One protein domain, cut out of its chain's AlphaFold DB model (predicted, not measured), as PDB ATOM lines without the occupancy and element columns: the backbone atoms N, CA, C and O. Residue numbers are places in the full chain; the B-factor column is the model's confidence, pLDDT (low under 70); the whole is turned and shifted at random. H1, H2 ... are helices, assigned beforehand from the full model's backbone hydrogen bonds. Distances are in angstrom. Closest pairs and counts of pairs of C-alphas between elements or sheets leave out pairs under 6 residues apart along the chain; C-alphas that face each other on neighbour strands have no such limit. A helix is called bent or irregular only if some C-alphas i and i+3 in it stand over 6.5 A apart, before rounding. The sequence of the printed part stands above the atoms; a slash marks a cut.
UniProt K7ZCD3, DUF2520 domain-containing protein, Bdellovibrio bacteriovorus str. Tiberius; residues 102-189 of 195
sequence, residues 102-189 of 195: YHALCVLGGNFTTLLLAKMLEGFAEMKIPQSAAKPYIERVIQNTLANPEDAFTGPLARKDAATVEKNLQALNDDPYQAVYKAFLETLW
ATOM      1  N   TYR A 102       4.986  25.234   1.486       98.38
ATOM      2  CA  TYR A 102       5.624  23.945   1.759       98.38
ATOM      3  C   TYR A 102       5.186  23.378   3.114       98.38
ATOM      4  O   TYR A 102       4.743  22.232   3.198       98.38
ATOM      5  N   HIS A 103       5.246  24.193   4.169       97.81
ATOM      6  CA  HIS A 103       4.864  23.755   5.503       97.81
ATOM      7  C   HIS A 103       3.359  23.486   5.605       97.81
ATOM      8  O   HIS A 103       2.968  22.488   6.202       97.81
ATOM      9  N   ALA A 104       2.514  24.291   4.953       98.25
ATOM     10  CA  ALA A 104       1.079  24.016   4.877       98.25
ATOM     11  C   ALA A 104       0.782  22.646   4.236       98.25
ATOM     12  O   ALA A 104      -0.063  21.911   4.741       98.25
ATOM     13  N   LEU A 105       1.509  22.255   3.182       98.00
ATOM     14  CA  LEU A 105       1.386  20.920   2.580       98.00
ATOM     15  C   LEU A 105       1.845  19.808   3.535       98.00
ATOM     16  O   LEU A 105       1.207  18.758   3.601       98.00
ATOM     17  N   CYS A 106       2.902  20.044   4.317       97.69
ATOM     18  CA  CYS A 106       3.345  19.108   5.355       97.69
ATOM     19  C   CYS A 106       2.282  18.930   6.449       97.69
ATOM     20  O   CYS A 106       2.020  17.807   6.871       97.69
ATOM     21  N   VAL A 107       1.627  20.016   6.870       97.12
ATOM     22  CA  VAL A 107       0.534  19.981   7.852       97.12
ATOM     23  C   VAL A 107      -0.681  19.228   7.303       97.12
ATOM     24  O   VAL A 107      -1.229  18.370   7.998       97.12
ATOM     25  N   LEU A 108      -1.063  19.488   6.048       96.75
ATOM     26  CA  LEU A 108      -2.150  18.776   5.365       96.75
ATOM     27  C   LEU A 108      -1.877  17.268   5.272       96.75
ATOM     28  O   LEU A 108      -2.752  16.466   5.581       96.75
ATOM     29  N   GLY A 109      -0.669  16.872   4.861       95.44
ATOM     30  CA  GLY A 109      -0.321  15.461   4.663       95.44
ATOM     31  C   GLY A 109       0.009  14.706   5.953       95.44
ATOM     32  O   GLY A 109      -0.317  13.528   6.076       95.44
ATOM     33  N   GLY A 110       0.651  15.362   6.918       95.06
ATOM     34  CA  GLY A 110       1.112  14.757   8.168       95.06
ATOM     35  C   GLY A 110       0.122  14.958   9.308       95.06
ATOM     36  O   GLY A 110      -0.562  14.021   9.721       95.06
ATOM     37  N   ASN A 111       0.029  16.190   9.815       95.38
ATOM     38  CA  ASN A 111      -0.749  16.499  11.017       95.38
ATOM     39  C   ASN A 111      -2.237  16.166  10.859       95.38
ATOM     40  O   ASN A 111      -2.830  15.584  11.769       95.38
ATOM     41  N   PHE A 112      -2.851  16.504   9.723       97.19
ATOM     42  CA  PHE A 112      -4.275  16.223   9.523       97.19
ATOM     43  C   PHE A 112      -4.539  14.731   9.334       97.19
ATOM     44  O   PHE A 112      -5.528  14.225   9.860       97.19
ATOM     45  N   THR A 113      -3.631  13.993   8.694       96.00
ATOM     46  CA  THR A 113      -3.706  12.526   8.661       96.00
ATOM     47  C   THR A 113      -3.689  11.954  10.077       96.00
ATOM     48  O   THR A 113      -4.558  11.155  10.419       96.00
ATOM     49  N   THR A 114      -2.779  12.406  10.947       96.00
ATOM     50  CA  THR A 114      -2.763  11.988  12.359       96.00
ATOM     51  C   THR A 114      -4.084  12.300  13.064       96.00
ATOM     52  O   THR A 114      -4.625  11.427  13.738       96.00
ATOM     53  N   LEU A 115      -4.633  13.504  12.875       97.12
ATOM     54  CA  LEU A 115      -5.911  13.925  13.463       97.12
ATOM     55  C   LEU A 115      -7.083  13.023  13.035       97.12
ATOM     56  O   LEU A 115      -7.913  12.651  13.866       97.12
ATOM     57  N   LEU A 116      -7.161  12.675  11.748       97.50
ATOM     58  CA  LEU A 116      -8.224  11.830  11.194       97.50
ATOM     59  C   LEU A 116      -8.101  10.379  11.672       97.50
ATOM     60  O   LEU A 116      -9.097   9.767  12.062       97.50
ATOM     61  N   LEU A 117      -6.881   9.836  11.687       97.19
ATOM     62  CA  LEU A 117      -6.625   8.479  12.169       97.19
ATOM     63  C   LEU A 117      -6.887   8.354  13.674       97.19
ATOM     64  O   LEU A 117      -7.480   7.367  14.102       97.19
ATOM     65  N   ALA A 118      -6.511   9.357  14.472       97.12
ATOM     66  CA  ALA A 118      -6.790   9.374  15.906       97.12
ATOM     67  C   ALA A 118      -8.301   9.310  16.191       97.12
ATOM     68  O   ALA A 118      -8.729   8.465  16.974       97.12
ATOM     69  N   LYS A 119      -9.113  10.113  15.487       97.69
ATOM     70  CA  LYS A 119     -10.581  10.084  15.624       97.69
ATOM     71  C   LYS A 119     -11.189   8.741  15.242       97.69
ATOM     72  O   LYS A 119     -12.089   8.254  15.923       97.69
ATOM     73  N   MET A 120     -10.705   8.134  14.158       97.81
ATOM     74  CA  MET A 120     -11.144   6.796  13.760       97.81
ATOM     75  C   MET A 120     -10.881   5.782  14.879       97.81
ATOM     76  O   MET A 120     -11.771   5.005  15.216       97.81
ATOM     77  N   LEU A 121      -9.677   5.794  15.460       98.06
ATOM     78  CA  LEU A 121      -9.298   4.867  16.527       98.06
ATOM     79  C   LEU A 121     -10.096   5.095  17.816       98.06
ATOM     80  O   LEU A 121     -10.494   4.119  18.448       98.06
ATOM     81  N   GLU A 122     -10.366   6.350  18.177       97.56
ATOM     82  CA  GLU A 122     -11.224   6.713  19.311       97.56
ATOM     83  C   GLU A 122     -12.648   6.162  19.136       97.56
ATOM     84  O   GLU A 122     -13.113   5.380  19.963       97.56
ATOM     85  N   GLY A 123     -13.305   6.460  18.009       97.31
ATOM     86  CA  GLY A 123     -14.658   5.959  17.738       97.31
ATOM     87  C   GLY A 123     -14.718   4.431  17.619       97.31
ATOM     88  O   GLY A 123     -15.675   3.795  18.057       97.31
ATOM     89  N   PHE A 124     -13.674   3.800  17.078       98.00
ATOM     90  CA  PHE A 124     -13.573   2.338  17.044       98.00
ATOM     91  C   PHE A 124     -13.481   1.747  18.449       98.00
ATOM     92  O   PHE A 124     -14.137   0.740  18.724       98.00
ATOM     93  N   ALA A 125     -12.728   2.379  19.352       97.94
ATOM     94  CA  ALA A 125     -12.626   1.939  20.737       97.94
ATOM     95  C   ALA A 125     -13.984   1.990  21.459       97.94
ATOM     96  O   ALA A 125     -14.329   1.031  22.153       97.94
ATOM     97  N   GLU A 126     -14.796   3.032  21.238       97.19
ATOM     98  CA  GLU A 126     -16.170   3.132  21.772       97.19
ATOM     99  C   GLU A 126     -17.062   1.969  21.305       97.19
ATOM    100  O   GLU A 126     -17.851   1.418  22.074       97.19
ATOM    101  N   MET A 127     -16.875   1.528  20.058       98.00
ATOM    102  CA  MET A 127     -17.564   0.374  19.465       98.00
ATOM    103  C   MET A 127     -16.909  -0.973  19.805       98.00
ATOM    104  O   MET A 127     -17.356  -2.014  19.320       98.00
ATOM    105  N   LYS A 128     -15.858  -0.981  20.638       98.12
ATOM    106  CA  LYS A 128     -15.060  -2.166  21.004       98.12
ATOM    107  C   LYS A 128     -14.372  -2.840  19.810       98.12
ATOM    108  O   LYS A 128     -14.098  -4.040  19.840       98.12
ATOM    109  N   ILE A 129     -14.068  -2.072  18.767       98.25
ATOM    110  CA  ILE A 129     -13.256  -2.508  17.630       98.25
ATOM    111  C   ILE A 129     -11.780  -2.307  18.001       98.25
ATOM    112  O   ILE A 129     -11.371  -1.189  18.319       98.25
ATOM    113  N   PRO A 130     -10.945  -3.360  17.974       97.12
ATOM    114  CA  PRO A 130      -9.554  -3.241  18.385       97.12
ATOM    115  C   PRO A 130      -8.718  -2.496  17.336       97.12
ATOM    116  O   PRO A 130      -8.904  -2.664  16.130       97.12
ATOM    117  N   GLN A 131      -7.701  -1.757  17.789       95.81
ATOM    118  CA  GLN A 131      -6.749  -1.064  16.909       95.81
ATOM    119  C   GLN A 131      -6.057  -2.012  15.913       95.81
ATOM    120  O   GLN A 131      -5.751  -1.618  14.787       95.81
ATOM    121  N   SER A 132      -5.853  -3.278  16.289       97.38
ATOM    122  CA  SER A 132      -5.299  -4.304  15.397       97.38
ATOM    123  C   SER A 132      -6.159  -4.559  14.156       97.38
ATOM    124  O   SER A 132      -5.607  -4.926  13.122       97.38
ATOM    125  N   ALA A 133      -7.473  -4.319  14.218       97.31
ATOM    126  CA  ALA A 133      -8.361  -4.397  13.059       97.31
ATOM    127  C   ALA A 133      -8.245  -3.161  12.149       97.31
ATOM    128  O   ALA A 133      -8.332  -3.286  10.930       97.31
ATOM    129  N   ALA A 134      -8.005  -1.975  12.721       96.81
ATOM    130  CA  ALA A 134      -7.831  -0.733  11.962       96.81
ATOM    131  C   ALA A 134      -6.471  -0.660  11.248       96.81
ATOM    132  O   ALA A 134      -6.380  -0.153  10.132       96.81
ATOM    133  N   LYS A 135      -5.414  -1.192  11.874       96.75
ATOM    134  CA  LYS A 135      -4.035  -1.132  11.372       96.75
ATOM    135  C   LYS A 135      -3.871  -1.558   9.899       96.75
ATOM    136  O   LYS A 135      -3.400  -0.726   9.126       96.75
ATOM    137  N   PRO A 136      -4.277  -2.771   9.465       97.56
ATOM    138  CA  PRO A 136      -4.079  -3.194   8.075       97.56
ATOM    139  C   PRO A 136      -4.847  -2.323   7.073       97.56
ATOM    140  O   PRO A 136      -4.394  -2.134   5.945       97.56
ATOM    141  N   TYR A 137      -5.995  -1.774   7.478       96.94
ATOM    142  CA  TYR A 137      -6.762  -0.849   6.649       96.94
ATOM    143  C   TYR A 137      -6.012   0.475   6.457       96.94
ATOM    144  O   TYR A 137      -5.815   0.902   5.322       96.94
ATOM    145  N   ILE A 138      -5.528   1.082   7.544       97.19
ATOM    146  CA  ILE A 138      -4.775   2.346   7.512       97.19
ATOM    147  C   ILE A 138      -3.487   2.196   6.697       97.19
ATOM    148  O   ILE A 138      -3.208   3.015   5.822       97.19
ATOM    149  N   GLU A 139      -2.726   1.126   6.936       97.25
ATOM    150  CA  GLU A 139      -1.498   0.835   6.189       97.25
ATOM    151  C   GLU A 139      -1.780   0.702   4.692       97.25
ATOM    152  O   GLU A 139      -1.058   1.273   3.876       97.25
ATOM    153  N   ARG A 140      -2.867   0.014   4.318       96.56
ATOM    154  CA  ARG A 140      -3.264  -0.126   2.916       96.56
ATOM    155  C   ARG A 140      -3.683   1.205   2.292       96.56
ATOM    156  O   ARG A 140      -3.318   1.456   1.148       96.56
ATOM    157  N   VAL A 141      -4.421   2.049   3.014       96.00
ATOM    158  CA  VAL A 141      -4.808   3.392   2.541       96.00
ATOM    159  C   VAL A 141      -3.566   4.229   2.236       96.00
ATOM    160  O   VAL A 141      -3.469   4.798   1.148       96.00
ATOM    161  N   ILE A 142      -2.586   4.247   3.144       96.06
ATOM    162  CA  ILE A 142      -1.329   4.986   2.952       96.06
ATOM    163  C   ILE A 142      -0.540   4.408   1.773       96.06
ATOM    164  O   ILE A 142      -0.142   5.154   0.883       96.06
ATOM    165  N   GLN A 143      -0.362   3.084   1.717       96.38
ATOM    166  CA  GLN A 143       0.362   2.417   0.628       96.38
ATOM    167  C   GLN A 143      -0.259   2.704  -0.743       96.38
ATOM    168  O   GLN A 143       0.460   3.053  -1.676       96.38
ATOM    169  N   ASN A 144      -1.583   2.596  -0.865       95.62
ATOM    170  CA  ASN A 144      -2.281   2.874  -2.117       95.62
ATOM    171  C   ASN A 144      -2.133   4.346  -2.522       95.62
ATOM    172  O   ASN A 144      -1.856   4.624  -3.683       95.62
ATOM    173  N   THR A 145      -2.265   5.272  -1.566       95.56
ATOM    174  CA  THR A 145      -2.131   6.715  -1.823       95.56
ATOM    175  C   THR A 145      -0.723   7.076  -2.284       95.56
ATOM    176  O   THR A 145      -0.575   7.866  -3.204       95.56
ATOM    177  N   LEU A 146       0.315   6.477  -1.696       95.69
ATOM    178  CA  LEU A 146       1.700   6.702  -2.120       95.69
ATOM    179  C   LEU A 146       2.003   6.098  -3.500       95.69
ATOM    180  O   LEU A 146       2.822   6.646  -4.232       95.69
ATOM    181  N   ALA A 147       1.365   4.979  -3.849       95.88
ATOM    182  CA  ALA A 147       1.574   4.311  -5.132       95.88
ATOM    183  C   ALA A 147       0.820   4.984  -6.289       95.88
ATOM    184  O   ALA A 147       1.358   5.081  -7.390       95.88
ATOM    185  N   ASN A 148      -0.421   5.421  -6.057       93.75
ATOM    186  CA  ASN A 148      -1.253   6.084  -7.058       93.75
ATOM    187  C   ASN A 148      -2.226   7.077  -6.387       93.75
ATOM    188  O   ASN A 148      -3.371   6.718  -6.105       93.75
ATOM    189  N   PRO A 149      -1.786   8.320  -6.114       90.06
ATOM    190  CA  PRO A 149      -2.602   9.314  -5.421       90.06
ATOM    191  C   PRO A 149      -3.915   9.656  -6.139       90.06
ATOM    192  O   PRO A 149      -4.916   9.914  -5.474       90.06
ATOM    193  N   GLU A 150      -3.913   9.661  -7.477       86.25
ATOM    194  CA  GLU A 150      -5.062  10.072  -8.295       86.25
ATOM    195  C   GLU A 150      -6.207   9.052  -8.222       86.25
ATOM    196  O   GLU A 150      -7.368   9.441  -8.096       86.25
ATOM    197  N   ASP A 151      -5.880   7.754  -8.196       87.19
ATOM    198  CA  ASP A 151      -6.876   6.673  -8.172       87.19
ATOM    199  C   ASP A 151      -7.129   6.085  -6.771       87.19
ATOM    200  O   ASP A 151      -8.080   5.325  -6.570       87.19
ATOM    201  N   ALA A 152      -6.288   6.395  -5.778       88.69
ATOM    202  CA  ALA A 152      -6.425   5.843  -4.427       88.69
ATOM    203  C   ALA A 152      -7.705   6.307  -3.715       88.69
ATOM    204  O   ALA A 152      -8.190   5.629  -2.798       88.69
ATOM    205  N   PHE A 153      -8.260   7.452  -4.121       87.19
ATOM    206  CA  PHE A 153      -9.465   7.995  -3.518       87.19
ATOM    207  C   PHE A 153     -10.708   7.210  -3.954       87.19
ATOM    208  O   PHE A 153     -11.192   7.305  -5.080       87.19
ATOM    209  N   THR A 154     -11.261   6.433  -3.024       88.56
ATOM    210  CA  THR A 154     -12.440   5.589  -3.247       88.56
ATOM    211  C   THR A 154     -13.523   5.869  -2.202       88.56
ATOM    212  O   THR A 154     -13.341   6.657  -1.277       88.56
ATOM    213  N   GLY A 155     -14.682   5.220  -2.334       91.56
ATOM    214  CA  GLY A 155     -15.770   5.317  -1.359       91.56
ATOM    215  C   GLY A 155     -16.914   6.240  -1.794       91.56
ATOM    216  O   GLY A 155     -17.057   6.527  -2.987       91.56
ATOM    217  N   PRO A 156     -17.789   6.646  -0.857       94.69
ATOM    218  CA  PRO A 156     -19.046   7.316  -1.189       94.69
ATOM    219  C   PRO A 156     -18.850   8.705  -1.806       94.69
ATOM    220  O   PRO A 156     -19.603   9.066  -2.703       94.69
ATOM    221  N   LEU A 157     -17.817   9.453  -1.397       93.12
ATOM    222  CA  LEU A 157     -17.508  10.765  -1.978       93.12
ATOM    223  C   LEU A 157     -17.043  10.628  -3.433       93.12
ATOM    224  O   LEU A 157     -17.563  11.317  -4.305       93.12
ATOM    225  N   ALA A 158     -16.131   9.687  -3.707       91.75
ATOM    226  CA  ALA A 158     -15.604   9.440  -5.051       91.75
ATOM    227  C   ALA A 158     -16.709   9.056  -6.048       91.75
ATOM    228  O   ALA A 158     -16.726   9.514  -7.187       91.75
ATOM    229  N   ARG A 159     -17.668   8.232  -5.608       94.31
ATOM    230  CA  ARG A 159     -18.790   7.773  -6.444       94.31
ATOM    231  C   ARG A 159     -20.027   8.668  -6.370       94.31
ATOM    232  O   ARG A 159     -21.065   8.290  -6.905       94.31
ATOM    233  N   LYS A 160     -19.934   9.819  -5.697       94.38
ATOM    234  CA  LYS A 160     -21.041  10.758  -5.488       94.38
ATOM    235  C   LYS A 160     -22.322  10.088  -4.937       94.38
ATOM    236  O   LYS A 160     -23.434  10.350  -5.390       94.38
ATOM    237  N   ASP A 161     -22.177   9.215  -3.934       96.50
ATOM    238  CA  ASP A 161     -23.287   8.526  -3.254       96.50
ATOM    239  C   ASP A 161     -23.916   9.419  -2.173       96.50
ATOM    240  O   ASP A 161     -23.515   9.414  -1.004       96.50
ATOM    241  N   ALA A 162     -24.922  10.199  -2.577       95.81
ATOM    242  CA  ALA A 162     -25.579  11.167  -1.701       95.81
ATOM    243  C   ALA A 162     -26.267  10.529  -0.483       95.81
ATOM    244  O   ALA A 162     -26.262  11.127   0.593       95.81
ATOM    245  N   ALA A 163     -26.831   9.325  -0.634       96.31
ATOM    246  CA  ALA A 163     -27.571   8.653   0.431       96.31
ATOM    247  C   ALA A 163     -26.635   8.175   1.549       96.31
ATOM    248  O   ALA A 163     -26.949   8.321   2.731       96.31
ATOM    249  N   THR A 164     -25.469   7.633   1.189       97.19
ATOM    250  CA  THR A 164     -24.441   7.271   2.175       97.19
ATOM    251  C   THR A 164     -23.857   8.515   2.842       97.19
ATOM    252  O   THR A 164     -23.690   8.526   4.061       97.19
ATOM    253  N   VAL A 165     -23.592   9.584   2.082       96.81
ATOM    254  CA  VAL A 165     -23.101  10.854   2.644       96.81
ATOM    255  C   VAL A 165     -24.090  11.448   3.651       96.81
ATOM    256  O   VAL A 165     -23.673  11.838   4.739       96.81
ATOM    257  N   GLU A 166     -25.391  11.467   3.348       96.50
ATOM    258  CA  GLU A 166     -26.412  11.999   4.263       96.50
ATOM    259  C   GLU A 166     -26.469  11.204   5.575       96.50
ATOM    260  O   GLU A 166     -26.486  11.797   6.653       96.50
ATOM    261  N   LYS A 167     -26.392   9.867   5.508       97.88
ATOM    262  CA  LYS A 167     -26.314   9.012   6.705       97.88
ATOM    263  C   LYS A 167     -25.053   9.272   7.526       97.88
ATOM    264  O   LYS A 167     -25.134   9.342   8.748       97.88
ATOM    265  N   ASN A 168     -23.901   9.434   6.874       97.25
ATOM    266  CA  ASN A 168     -22.642   9.727   7.561       97.25
ATOM    267  C   ASN A 168     -22.697  11.084   8.272       97.25
ATOM    268  O   ASN A 168     -22.297  11.185   9.428       97.25
ATOM    269  N   LEU A 169     -23.225  12.117   7.610       97.00
ATOM    270  CA  LEU A 169     -23.390  13.444   8.207       97.00
ATOM    271  C   LEU A 169     -24.340  13.414   9.410       97.00
ATOM    272  O   LEU A 169     -24.037  14.041  10.421       97.00
ATOM    273  N   GLN A 170     -25.444  12.666   9.323       97.38
ATOM    274  CA  GLN A 170     -26.375  12.469  10.440       97.38
ATOM    275  C   GLN A 170     -25.729  11.718  11.611       97.38
ATOM    276  O   GLN A 170     -25.959  12.076  12.761       97.38
ATOM    277  N   ALA A 171     -24.904  10.702  11.334       97.31
ATOM    278  CA  ALA A 171     -24.175   9.961  12.364       97.31
ATOM    279  C   ALA A 171     -23.126  10.819  13.093       97.31
ATOM    280  O   ALA A 171     -22.760  10.504  14.219       97.31
ATOM    281  N   LEU A 172     -22.670  11.903  12.459       97.19
ATOM    282  CA  LEU A 172     -21.771  12.901  13.038       97.19
ATOM    283  C   LEU A 172     -22.523  14.107  13.629       97.19
ATOM    284  O   LEU A 172     -21.907  15.138  13.881       97.19
ATOM    285  N   ASN A 173     -23.845  14.043  13.823       95.62
ATOM    286  CA  ASN A 173     -24.560  15.130  14.498       95.62
ATOM    287  C   ASN A 173     -23.972  15.375  15.894       95.62
ATOM    288  O   ASN A 173     -23.670  14.430  16.617       95.62
ATOM    289  N   ASP A 174     -23.792  16.653  16.232       95.25
ATOM    290  CA  ASP A 174     -23.139  17.127  17.461       95.25
ATOM    291  C   ASP A 174     -21.652  16.730  17.616       95.25
ATOM    292  O   ASP A 174     -21.019  17.077  18.613       95.25
ATOM    293  N   ASP A 175     -21.052  16.090  16.603       96.94
ATOM    294  CA  ASP A 175     -19.617  15.805  16.535       96.94
ATOM    295  C   ASP A 175     -18.882  16.916  15.748       96.94
ATOM    296  O   ASP A 175     -19.235  17.199  14.595       96.94
ATOM    297  N   PRO A 176     -17.818  17.540  16.300       96.81
ATOM    298  CA  PRO A 176     -17.014  18.533  15.582       96.81
ATOM    299  C   PRO A 176     -16.467  18.053  14.225       96.81
ATOM    300  O   PRO A 176     -16.270  18.861  13.312       96.81
ATOM    301  N   TYR A 177     -16.260  16.744  14.043       97.50
ATOM    302  CA  TYR A 177     -15.811  16.163  12.776       97.50
ATOM    303  C   TYR A 177     -16.875  16.204  11.677       97.50
ATOM    304  O   TYR A 177     -16.532  16.006  10.511       97.50
ATOM    305  N   GLN A 178     -18.133  16.543  11.979       97.38
ATOM    306  CA  GLN A 178     -19.109  16.860  10.936       97.38
ATOM    307  C   GLN A 178     -18.644  18.045  10.081       97.38
ATOM    308  O   GLN A 178     -18.783  18.015   8.858       97.38
ATOM    309  N   ALA A 179     -18.061  19.077  10.703       96.56
ATOM    310  CA  ALA A 179     -17.520  20.229   9.985       96.56
ATOM    311  C   ALA A 179     -16.319  19.830   9.116       96.56
ATOM    312  O   ALA A 179     -16.214  20.261   7.969       96.56
ATOM    313  N   VAL A 180     -15.462  18.940   9.626       97.12
ATOM    314  CA  VAL A 180     -14.343  18.369   8.863       97.12
ATOM    315  C   VAL A 180     -14.869  17.598   7.652       97.12
ATOM    316  O   VAL A 180     -14.452  17.869   6.531       97.12
ATOM    317  N   TYR A 181     -15.843  16.702   7.837       96.56
ATOM    318  CA  TYR A 181     -16.465  15.944   6.746       96.56
ATOM    319  C   TYR A 181     -17.049  16.869   5.667       96.56
ATOM    320  O   TYR A 181     -16.843  16.643   4.473       96.56
ATOM    321  N   LYS A 182     -17.742  17.939   6.078       95.56
ATOM    322  CA  LYS A 182     -18.282  18.959   5.166       95.56
ATOM    323  C   LYS A 182     -17.180  19.672   4.377       95.56
ATOM    324  O   LYS A 182     -17.340  19.837   3.174       95.56
ATOM    325  N   ALA A 183     -16.044  20.001   4.991       95.88
ATOM    326  CA  ALA A 183     -14.912  20.602   4.278       95.88
ATOM    327  C   ALA A 183     -14.337  19.674   3.182       95.88
ATOM    328  O   ALA A 183     -14.006  20.127   2.084       95.88
ATOM    329  N   PHE A 184     -14.272  18.360   3.437       94.81
ATOM    330  CA  PHE A 184     -13.901  17.379   2.406       94.81
ATOM    331  C   PHE A 184     -14.935  17.302   1.276       94.81
ATOM    332  O   PHE A 184     -14.548  17.232   0.111       94.81
ATOM    333  N   LEU A 185     -16.235  17.355   1.593       94.62
ATOM    334  CA  LEU A 185     -17.287  17.429   0.573       94.62
ATOM    335  C   LEU A 185     -17.149  18.684  -0.287       94.62
ATOM    336  O   LEU A 185     -17.184  18.575  -1.503       94.62
ATOM    337  N   GLU A 186     -16.934  19.853   0.313       94.06
ATOM    338  CA  GLU A 186     -16.743  21.104  -0.433       94.06
ATOM    339  C   GLU A 186     -15.528  21.052  -1.366       94.06
ATOM    340  O   GLU A 186     -15.563  21.627  -2.451       94.06
ATOM    341  N   THR A 187     -14.478  20.330  -0.967       92.75
ATOM    342  CA  THR A 187     -13.249  20.177  -1.755       92.75
ATOM    343  C   THR A 187     -13.416  19.186  -2.910       92.75
ATOM    344  O   THR A 187     -12.931  19.433  -4.010       92.75
ATOM    345  N   LEU A 188     -14.082  18.051  -2.674       91.81
ATOM    346  CA  LEU A 188     -14.116  16.910  -3.606       91.81
ATOM    347  C   LEU A 188     -15.419  16.800  -4.404       91.81
ATOM    348  O   LEU A 188     -15.465  16.167  -5.457       91.81
ATOM    349  N   TRP A 189     -16.493  17.391  -3.893       94.00
ATOM    350  CA  TRP A 189     -17.821  17.390  -4.491       94.00
ATOM    351  C   TRP A 189     -18.525  18.734  -4.221       94.00
ATOM    352  O   TRP A 189     -19.526  18.787  -3.501       94.00
TER     353      TRP A 189
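AT A GLANCE: This is residues 102 to 189 of the 195 residues of the protein "DUF2520 domain-containing protein" of Bdellovibrio bacteriovorus str. Tiberius (UniProt K7ZCD3). A long helical hairpin, H1 and H2, opens as a narrow V from the end where its two helices are joined, and a smaller pair of antiparallel helices, H3 and H4, sits apart from it across an open middle. The long link of residues 148 to 161 runs from the far end of H2 to the smaller pair, and residues 102 to 112 of H1 stick out free at the open end of the V. The printed part has 88 residues with four named helices, in the order H1, H2, H3, H4, and no named strand; its class is all helix. It is compact, with a radius of gyration of the C-alphas of 13.9 A, and spans 33 by 32 by 25 A.

IN THESE COORDINATES: Find C-alpha 102 at (5.624, 23.945, 1.759); from there H1 runs through residues 102 to 126 for 36.2 A, to C-alpha 126 at (-16.170, 3.132, 21.772). H1 is neither bent nor irregular, but only just: C-alphas 109 and 112 are 6.3 A apart. Next comes H2, residues 131 to 147, 24.2 A long; it is only just irregular, with C-alphas 133 and 136 lying 6.7 A apart. Go on to residues 162 to 171 for H3, 14.2 A long. Residues 177 to 188 form H4, 16.5 A long, which ends with C-alpha 188 at (-14.116, 16.910, -3.606).

HOW THE PARTS SIT: Look first at Leu 121 and Gln 131, whose C-alphas, 6.5 A apart, are the closest of H1 and H2. These two helices touch, H1 with residues 117 to 125 alone and H2 with residues 131 to 138 alone. They form a helical hairpin, running opposite ways at a shallow tilt of 27 degrees. H3 is apart from both H1 and H2. Then compare Leu 169 and Gln 178: their C-alphas, the closest of H3 and H4, are 6.1 A apart. H3 and H4 are close but not clearly touching, with 2 pairs of C-alphas within 8 A. They run opposite ways at a shallow tilt of 22 degrees. H4 is apart from H1 and from H2. Each O i to N i+4 pair is within hydrogen-bond range in H3 and H4, against 19 of 21 in H1 and 11 of 13 in H2.

THE WHOLE: The two C-alphas farthest apart are those of Tyr 102 and Lys 128, at 38.5 A. The printed part has no cut from 102 to 189. The links H1 to H2 and H3 to H4 are tight, while H2 to H3 is a long link of 14 residues. Look also at residues 146 to 151, which stand free. The mean pLDDT of the printed part is 95.8, and no printed residue is under 70.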